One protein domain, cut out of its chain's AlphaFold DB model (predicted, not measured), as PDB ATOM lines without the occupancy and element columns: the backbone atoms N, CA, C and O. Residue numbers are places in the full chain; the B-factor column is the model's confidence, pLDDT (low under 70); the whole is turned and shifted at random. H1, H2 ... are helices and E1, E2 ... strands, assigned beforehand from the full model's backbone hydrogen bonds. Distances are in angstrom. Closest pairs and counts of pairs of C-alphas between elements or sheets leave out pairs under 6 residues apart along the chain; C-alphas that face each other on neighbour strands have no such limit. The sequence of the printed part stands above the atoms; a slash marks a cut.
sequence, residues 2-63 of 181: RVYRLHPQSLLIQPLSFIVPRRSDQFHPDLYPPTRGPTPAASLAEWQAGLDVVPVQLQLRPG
ATOM      1  N   ARG A   2       8.373  36.186 -49.599       95.88
ATOM      2  CA  ARG A   2       7.253  35.404 -50.136       95.88
ATOM      3  C   ARG A   2       5.994  36.256 -50.120       95.88
ATOM      4  O   ARG A   2       5.671  36.840 -49.093       95.88
ATOM      5  N   VAL A   3       5.306  36.305 -51.252       97.38
ATOM      6  CA  VAL A   3       3.995  36.945 -51.391       97.38
ATOM      7  C   VAL A   3       2.950  35.860 -51.562       97.38
ATOM      8  O   VAL A   3       3.200  34.846 -52.210       97.38
ATOM      9  N   TYR A   4       1.770  36.079 -51.000       97.19
ATOM     10  CA  TYR A   4       0.614  35.219 -51.198       97.19
ATOM     11  C   TYR A   4      -0.366  35.951 -52.108       97.19
ATOM     12  O   TYR A   4      -0.961  36.951 -51.718       97.19
ATOM     13  N   ARG A   5      -0.485  35.489 -53.354       95.88
ATOM     14  CA  ARG A   5      -1.419  36.054 -54.328       95.88
ATOM     15  C   ARG A   5      -2.784  35.408 -54.138       95.88
ATOM     16  O   ARG A   5      -2.903  34.190 -54.251       95.88
ATOM     17  N   LEU A   6      -3.801  36.223 -53.894       97.19
ATOM     18  CA  LEU A   6      -5.185  35.771 -53.822       97.19
ATOM     19  C   LEU A   6      -5.807  35.717 -55.222       97.19
ATOM     20  O   LEU A   6      -5.689  36.671 -55.995       97.19
ATOM     21  N   HIS A   7      -6.495  34.620 -55.528       95.69
ATOM     22  CA  HIS A   7      -7.343  34.483 -56.709       95.69
ATOM     23  C   HIS A   7      -8.815  34.500 -56.275       95.69
ATOM     24  O   HIS A   7      -9.312  33.484 -55.786       95.69
ATOM     25  N   PRO A   8      -9.528  35.633 -56.425       91.62
ATOM     26  CA  PRO A   8     -10.862  35.810 -55.845       91.62
ATOM     27  C   PRO A   8     -11.927  34.901 -56.473       91.62
ATOM     28  O   PRO A   8     -12.868  34.508 -55.801       91.62
ATOM     29  N   GLN A   9     -11.767  34.535 -57.746       91.69
ATOM     30  CA  GLN A   9     -12.729  33.699 -58.473       91.69
ATOM     31  C   GLN A   9     -12.607  32.209 -58.138       91.69
ATOM     32  O   GLN A   9     -13.593  31.486 -58.182       91.69
ATOM     33  N   SER A  10     -11.401  31.744 -57.812       91.12
ATOM     34  CA  SER A  10     -11.124  30.337 -57.508       91.12
ATOM     35  C   SER A  10     -10.912  30.073 -56.017       91.12
ATOM     36  O   SER A  10     -10.577  28.948 -55.653       91.12
ATOM     37  N   LEU A  11     -11.078  31.097 -55.165       92.88
ATOM     38  CA  LEU A  11     -10.812  31.061 -53.718       92.88
ATOM     39  C   LEU A  11      -9.459  30.409 -53.376       92.88
ATOM     40  O   LEU A  11      -9.312  29.713 -52.374       92.88
ATOM     41  N   LEU A  12      -8.459  30.633 -54.234       96.56
ATOM     42  CA  LEU A  12      -7.149  29.996 -54.153       96.56
ATOM     43  C   LEU A  12      -6.083  31.009 -53.740       96.56
ATOM     44  O   LEU A  12      -6.012  32.117 -54.274       96.56
ATOM     45  N   ILE A  13      -5.203  30.601 -52.829       96.94
ATOM     46  CA  ILE A  13      -4.024  31.375 -52.432       96.94
ATOM     47  C   ILE A  13      -2.790  30.750 -53.084       96.94
ATOM     48  O   ILE A  13      -2.426  29.613 -52.793       96.94
ATOM     49  N   GLN A  14      -2.128  31.501 -53.962       97.06
ATOM     50  CA  GLN A  14      -0.915  31.071 -54.650       97.06
ATOM     51  C   GLN A  14       0.329  31.667 -53.965       97.06
ATOM     52  O   GLN A  14       0.510  32.888 -53.996       97.06
ATOM     53  N   PRO A  15       1.224  30.847 -53.386       97.00
ATOM     54  CA  PRO A  15       2.490  31.334 -52.854       97.00
ATOM     55  C   PRO A  15       3.469  31.664 -53.991       97.00
ATOM     56  O   PRO A  15       3.750  30.831 -54.852       97.00
ATOM     57  N   LEU A  16       4.035  32.867 -53.962       96.56
ATOM     58  CA  LEU A  16       5.071  33.344 -54.874       96.56
ATOM     59  C   LEU A  16       6.347  33.615 -54.073       96.56
ATOM     60  O   LEU A  16       6.387  34.517 -53.236       96.56
ATOM     61  N   SER A  17       7.381  32.806 -54.300       95.88
ATOM     62  CA  SER A  17       8.662  32.932 -53.597       95.88
ATOM     63  C   SER A  17       9.670  33.689 -54.456       95.88
ATOM     64  O   SER A  17       9.853  33.368 -55.625       95.88
ATOM     65  N   PHE A  18      10.345  34.662 -53.852       95.06
ATOM     66  CA  PHE A  18      11.457  35.390 -54.455       95.06
ATOM     67  C   PHE A  18      12.757  34.844 -53.882       95.06
ATOM     68  O   PHE A  18      12.956  34.864 -52.661       95.06
ATOM     69  N   ILE A  19      13.609  34.347 -54.775       93.31
ATOM     70  CA  ILE A  19      14.852  33.651 -54.451       93.31
ATOM     71  C   ILE A  19      16.005  34.457 -55.039       93.31
ATOM     72  O   ILE A  19      15.958  34.841 -56.206       93.31
ATOM     73  N   VAL A  20      17.033  34.708 -54.229       95.12
ATOM     74  CA  VAL A  20      18.283  35.306 -54.707       95.12
ATOM     75  C   VAL A  20      19.063  34.226 -55.461       95.12
ATOM     76  O   VAL A  20      19.389  33.205 -54.852       95.12
ATOM     77  N   PRO A  21      19.377  34.404 -56.758       95.38
ATOM     78  CA  PRO A  21      20.150  33.417 -57.503       95.38
ATOM     79  C   PRO A  21      21.559  33.267 -56.909       95.38
ATOM     80  O   PRO A  21      22.335  34.224 -56.868       95.38
ATOM     81  N   ARG A  22      21.903  32.064 -56.448       93.75
ATOM     82  CA  ARG A  22      23.212  31.707 -55.875       93.75
ATOM     83  C   ARG A  22      23.712  30.412 -56.517       93.75
ATOM     84  O   ARG A  22      22.927  29.636 -57.050       93.75
ATOM     85  N   ARG A  23      25.031  30.188 -56.490       91.38
ATOM     86  CA  ARG A  23      25.656  28.993 -57.091       91.38
ATOM     87  C   ARG A  23      25.466  27.718 -56.260       91.38
ATOM     88  O   ARG A  23      25.533  26.637 -56.826       91.38
ATOM     89  N   SER A  24      25.255  27.835 -54.949       91.06
ATOM     90  CA  SER A  24      25.071  26.704 -54.032       91.06
ATOM     91  C   SER A  24      23.734  26.789 -53.298       91.06
ATOM     92  O   SER A  24      23.252  27.883 -53.001       91.06
ATOM     93  N   ASP A  25      23.179  25.622 -52.968       87.00
ATOM     94  CA  ASP A  25      21.961  25.452 -52.155       87.00
ATOM     95  C   ASP A  25      22.263  25.399 -50.642       87.00
ATOM     96  O   ASP A  25      21.470  24.945 -49.824       87.00
ATOM     97  N   GLN A  26      23.468  25.818 -50.254       92.12
ATOM     98  CA  GLN A  26      23.864  25.898 -48.853       92.12
ATOM     99  C   GLN A  26      23.240  27.130 -48.192       92.12
ATOM    100  O   GLN A  26      22.800  28.066 -48.859       92.12
ATOM    101  N   PHE A  27      23.221  27.143 -46.860       91.69
ATOM    102  CA  PHE A  27      22.808  28.325 -46.120       91.69
ATOM    103  C   PHE A  27      23.775  29.493 -46.373       91.69
ATOM    104  O   PHE A  27      24.986  29.350 -46.232       91.69
ATOM    105  N   HIS A  28      23.217  30.654 -46.723       93.06
ATOM    106  CA  HIS A  28      23.953  31.879 -47.040       93.06
ATOM    107  C   HIS A  28      23.755  32.904 -45.910       93.06
ATOM    108  O   HIS A  28      22.712  33.563 -45.884       93.06
ATOM    109  N   PRO A  29      24.694  33.034 -44.949       91.19
ATOM    110  CA  PRO A  29      24.511  33.879 -43.761       91.19
ATOM    111  C   PRO A  29      24.405  35.377 -44.080       91.19
ATOM    112  O   PRO A  29      23.785  36.127 -43.333       91.19
ATOM    113  N   ASP A  30      24.967  35.816 -45.202       93.25
ATOM    114  CA  ASP A  30      24.902  37.194 -45.694       93.25
ATOM    115  C   ASP A  30      23.488  37.616 -46.132       93.25
ATOM    116  O   ASP A  30      23.152  38.797 -46.077       93.25
ATOM    117  N   LEU A  31      22.643  36.664 -46.544       93.25
ATOM    118  CA  LEU A  31      21.253  36.935 -46.931       93.25
ATOM    119  C   LEU A  31      20.305  37.070 -45.732       93.25
ATOM    120  O   LEU A  31      19.193  37.581 -45.890       93.25
ATOM    121  N   TYR A  32      20.722  36.608 -44.553       92.88
ATOM    122  CA  TYR A  32      19.887  36.517 -43.358       92.88
ATOM    123  C   TYR A  32      20.586  37.176 -42.155       92.88
ATOM    124  O   TYR A  32      21.040  36.469 -41.250       92.88
ATOM    125  N   PRO A  33      20.683  38.522 -42.122       93.88
ATOM    126  CA  PRO A  33      21.203  39.235 -40.953       93.88
ATOM    127  C   PRO A  33      20.333  38.965 -39.712       93.88
ATOM    128  O   PRO A  33      19.197  38.512 -39.860       93.88
ATOM    129  N   PRO A  34      20.809  39.266 -38.488       91.81
ATOM    130  CA  PRO A  34      19.994  39.147 -37.279       91.81
ATOM    131  C   PRO A  34      18.650  39.876 -37.426       91.81
ATOM    132  O   PRO A  34      18.600  41.081 -37.680       91.81
ATOM    133  N   THR A  35      17.548  39.138 -37.295       92.25
ATOM    134  CA  THR A  35      16.184  39.646 -37.513       92.25
ATOM    135  C   THR A  35      15.403  39.716 -36.211       92.25
ATOM    136  O   THR A  35      15.706  38.996 -35.268       92.25
ATOM    137  N   ARG A  36      14.353  40.542 -36.160       92.81
ATOM    138  CA  ARG A  36      13.455  40.626 -34.998       92.81
ATOM    139  C   ARG A  36      12.840  39.259 -34.687       92.81
ATOM    140  O   ARG A  36      12.335  38.595 -35.593       92.81
ATOM    141  N   GLY A  37      12.895  38.860 -33.422       88.44
ATOM    142  CA  GLY A  37      12.309  37.616 -32.942       88.44
ATOM    143  C   GLY A  37      10.849  37.731 -32.507       88.44
ATOM    144  O   GLY A  37      10.266  38.811 -32.570       88.44
ATOM    145  N   PRO A  38      10.246  36.610 -32.067       88.50
ATOM    146  CA  PRO A  38       8.875  36.591 -31.554       88.50
ATOM    147  C   PRO A  38       8.753  37.214 -30.155       88.50
ATOM    148  O   PRO A  38       7.650  37.528 -29.719       88.50
ATOM    149  N   THR A  39       9.869  37.373 -29.441       88.81
ATOM    150  CA  THR A  39       9.892  37.924 -28.087       88.81
ATOM    151  C   THR A  39       9.794  39.453 -28.137       88.81
ATOM    152  O   THR A  39      10.638  40.086 -28.780       88.81
ATOM    153  N   PRO A  40       8.801  40.068 -27.467       88.50
ATOM    154  CA  PRO A  40       8.716  41.522 -27.368       88.50
ATOM    155  C   PRO A  40       9.886  42.073 -26.540       88.50
ATOM    156  O   PRO A  40      10.326  41.437 -25.586       88.50
ATOM    157  N   ALA A  41      10.390  43.254 -26.903       89.88
ATOM    158  CA  ALA A  41      11.501  43.896 -26.188       89.88
ATOM    159  C   ALA A  41      11.066  44.697 -24.954       89.88
ATOM    160  O   ALA A  41      11.862  44.880 -24.043       89.88
ATOM    161  N   ALA A  42       9.816  45.158 -24.931       89.94
ATOM    162  CA  ALA A  42       9.226  45.884 -23.818       89.94
ATOM    163  C   ALA A  42       7.763  45.465 -23.656       89.94
ATOM    164  O   ALA A  42       7.102  45.061 -24.623       89.94
ATOM    165  N   SER A  43       7.261  45.561 -22.432       90.44
ATOM    166  CA  SER A  43       5.834  45.437 -22.145       90.44
ATOM    167  C   SER A  43       5.069  46.702 -22.561       90.44
ATOM    168  O   SER A  43       5.649  47.761 -22.805       90.44
ATOM    169  N   LEU A  44       3.737  46.608 -22.627       90.06
ATOM    170  CA  LEU A  44       2.877  47.742 -22.981       90.06
ATOM    171  C   LEU A  44       3.060  48.935 -22.026       90.06
ATOM    172  O   LEU A  44       3.154  50.067 -22.487       90.06
ATOM    173  N   ALA A  45       3.122  48.680 -20.714       90.81
ATOM    174  CA  ALA A  45       3.246  49.728 -19.702       90.81
ATOM    175  C   ALA A  45       4.590  50.467 -19.804       90.81
ATOM    176  O   ALA A  45       4.634  51.689 -19.701       90.81
ATOM    177  N   GLU A  46       5.671  49.729 -20.059       87.88
ATOM    178  CA  GLU A  46       7.014  50.278 -20.257       87.88
ATOM    179  C   GLU A  46       7.087  51.160 -21.506       87.88
ATOM    180  O   GLU A  46       7.552  52.298 -21.439       87.88
ATOM    181  N   TRP A  47       6.569  50.670 -22.634       90.81
ATOM    182  CA  TRP A  47       6.509  51.448 -23.871       90.81
ATOM    183  C   TRP A  47       5.643  52.706 -23.715       90.81
ATOM    184  O   TRP A  47       6.038  53.789 -24.145       90.81
ATOM    185  N   GLN A  48       4.493  52.593 -23.039       88.06
ATOM    186  CA  GLN A  48       3.612  53.728 -22.758       88.06
ATOM    187  C   GLN A  48       4.270  54.770 -21.838       88.06
ATOM    188  O   GLN A  48       4.006  55.961 -21.982       88.06
ATOM    189  N   ALA A  49       5.156  54.344 -20.933       93.06
ATOM    190  CA  ALA A  49       5.976  55.231 -20.109       93.06
ATOM    191  C   ALA A  49       7.125  55.908 -20.887       93.06
ATOM    192  O   ALA A  49       7.874  56.695 -20.310       93.06
ATOM    193  N   GLY A  50       7.262  55.629 -22.189       88.81
ATOM    194  CA  GLY A  50       8.264  56.232 -23.066       88.81
ATOM    195  C   GLY A  50       9.572  55.447 -23.178       88.81
ATOM    196  O   GLY A  50      10.554  56.000 -23.669       88.81
ATOM    197  N   LEU A  51       9.621  54.181 -22.739       87.94
ATOM    198  CA  LEU A  51      10.794  53.330 -22.963       87.94
ATOM    199  C   LEU A  51      10.914  52.958 -24.448       87.94
ATOM    200  O   LEU A  51      10.019  52.337 -25.024       87.94
ATOM    201  N   ASP A  52      12.057  53.301 -25.041       91.00
ATOM    202  CA  ASP A  52      12.435  52.942 -26.410       91.00
ATOM    203  C   ASP A  52      13.591  51.933 -26.376       91.00
ATOM    204  O   ASP A  52      14.720  52.259 -26.003       91.00
ATOM    205  N   VAL A  53      13.289  50.675 -26.705       90.25
ATOM    206  CA  VAL A  53      14.230  49.550 -26.624       90.25
ATOM    207  C   VAL A  53      14.312  48.852 -27.977       90.25
ATOM    208  O   VAL A  53      13.304  48.593 -28.639       90.25
ATOM    209  N   VAL A  54      15.533  48.498 -28.384       90.12
ATOM    210  CA  VAL A  54      15.785  47.761 -29.627       90.12
ATOM    211  C   VAL A  54      15.124  46.374 -29.554       90.12
ATOM    212  O   VAL A  54      15.233  45.693 -28.535       90.12
ATOM    213  N   PRO A  55      14.457  45.912 -30.628       90.75
ATOM    214  CA  PRO A  55      13.819  44.602 -30.658       90.75
ATOM    215  C   PRO A  55      14.818  43.472 -30.401       90.75
ATOM    216  O   PRO A  55      15.928  43.486 -30.938       90.75
ATOM    217  N   VAL A  56      14.383  42.448 -29.664       90.38
ATOM    218  CA  VAL A  56      15.168  41.226 -29.453       90.38
ATOM    219  C   VAL A  56      15.452  40.580 -30.811       90.38
ATOM    220  O   VAL A  56      14.532  40.286 -31.581       90.38
ATOM    221  N   GLN A  57      16.734  40.393 -31.128       90.56
ATOM    222  CA  GLN A  57      17.182  39.833 -32.402       90.56
ATOM    223  C   GLN A  57      17.427  38.324 -32.292       90.56
ATOM    224  O   GLN A  57      17.866  37.827 -31.258       90.56
ATOM    225  N   LEU A  58      17.183  37.599 -33.384       90.31
ATOM    226  CA  LEU A  58      17.507  36.185 -33.554       90.31
ATOM    227  C   LEU A  58      18.289  35.960 -34.852       90.31
ATOM    228  O   LEU A  58      18.130  36.708 -35.821       90.31
ATOM    229  N   GLN A  59      19.115  34.914 -34.878       90.69
ATOM    230  CA  GLN A  59      19.802  34.468 -36.090       90.69
ATOM    231  C   GLN A  59      19.005  33.355 -36.772       90.69
ATOM    232  O   GLN A  59      18.611  32.377 -36.144       90.69
ATOM    233  N   LEU A  60      18.782  33.496 -38.077       89.62
ATOM    234  CA  LEU A  60      18.019  32.539 -38.877       89.62
ATOM    235  C   LEU A  60      18.940  31.453 -39.443       89.62
ATOM    236  O   LEU A  60      19.185  31.430 -40.646       89.62
ATOM    237  N   ARG A  61      19.471  30.562 -38.599       88.31
ATOM    238  CA  ARG A  61      20.284  29.421 -39.053       88.31
ATOM    239  C   ARG A  61      19.465  28.125 -39.065       88.31
ATOM    240  O   ARG A  61      18.845  27.790 -38.058       88.31
ATOM    241  N   PRO A  62      19.448  27.367 -40.176       83.81
ATOM    242  CA  PRO A  62      18.778  26.072 -40.220       83.81
ATOM    243  C   PRO A  62      19.357  25.113 -39.170       83.81
ATOM    244  O   PRO A  62      20.562  24.896 -39.137       83.81
ATOM    245  N   GLY A  63      18.501  24.529 -38.329       78.00
ATOM    246  CA  GLY A  63      18.894  23.536 -37.318       78.00
ATOM    247  C   GLY A  63      19.294  24.106 -35.953       78.00
ATOM    248  O   GLY A  63      19.289  23.365 -34.973       78.00
TER     249      GLY A  63
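Overview. This is residues 2 to 63 of the 181 residues of an uncharacterized protein of Ancylostoma caninum (UniProt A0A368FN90). With little regular structure, the printed part makes an open V: one arm is the hairpin E1 and E2, the other a long loop that runs out to short H1 at its tip and folds back. The 62 printed residues hold two antiparallel strands, then one helix; the class is mixed, with only 17 residues in named elements. The whole is extended, radius of gyration of the C-alphas 18.2 A, and flat, spanning 46 by 38 by 19 A.

Arrangement. E1, residues 2 to 7, and E2, residues 12 to 17, form a hairpin at 155 degrees, with N 5 and O 14 2.9 A apart, within hydrogen-bond range. Residues 35 to 36 pair with 57 to 58, antiparallel. H1, residues 44 to 48, is apart from E1; its O i to N i+4 pair is within hydrogen-bond range.

Along the chain. E1 begins at C-alpha 2 (7.253, 35.404, -50.136) and measures 16.0 A; E2 measures 16.1 A. H1, 6.0 A long, ends at C-alpha 48 (3.612, 53.728, -22.758).

Size, cuts and confidence. The C-alphas farthest apart, of Arg 23 and Ala 49, are 49.4 A apart. The printed part has no cut; the link E2 to H1 is long. No printed residue is under pLDDT 70.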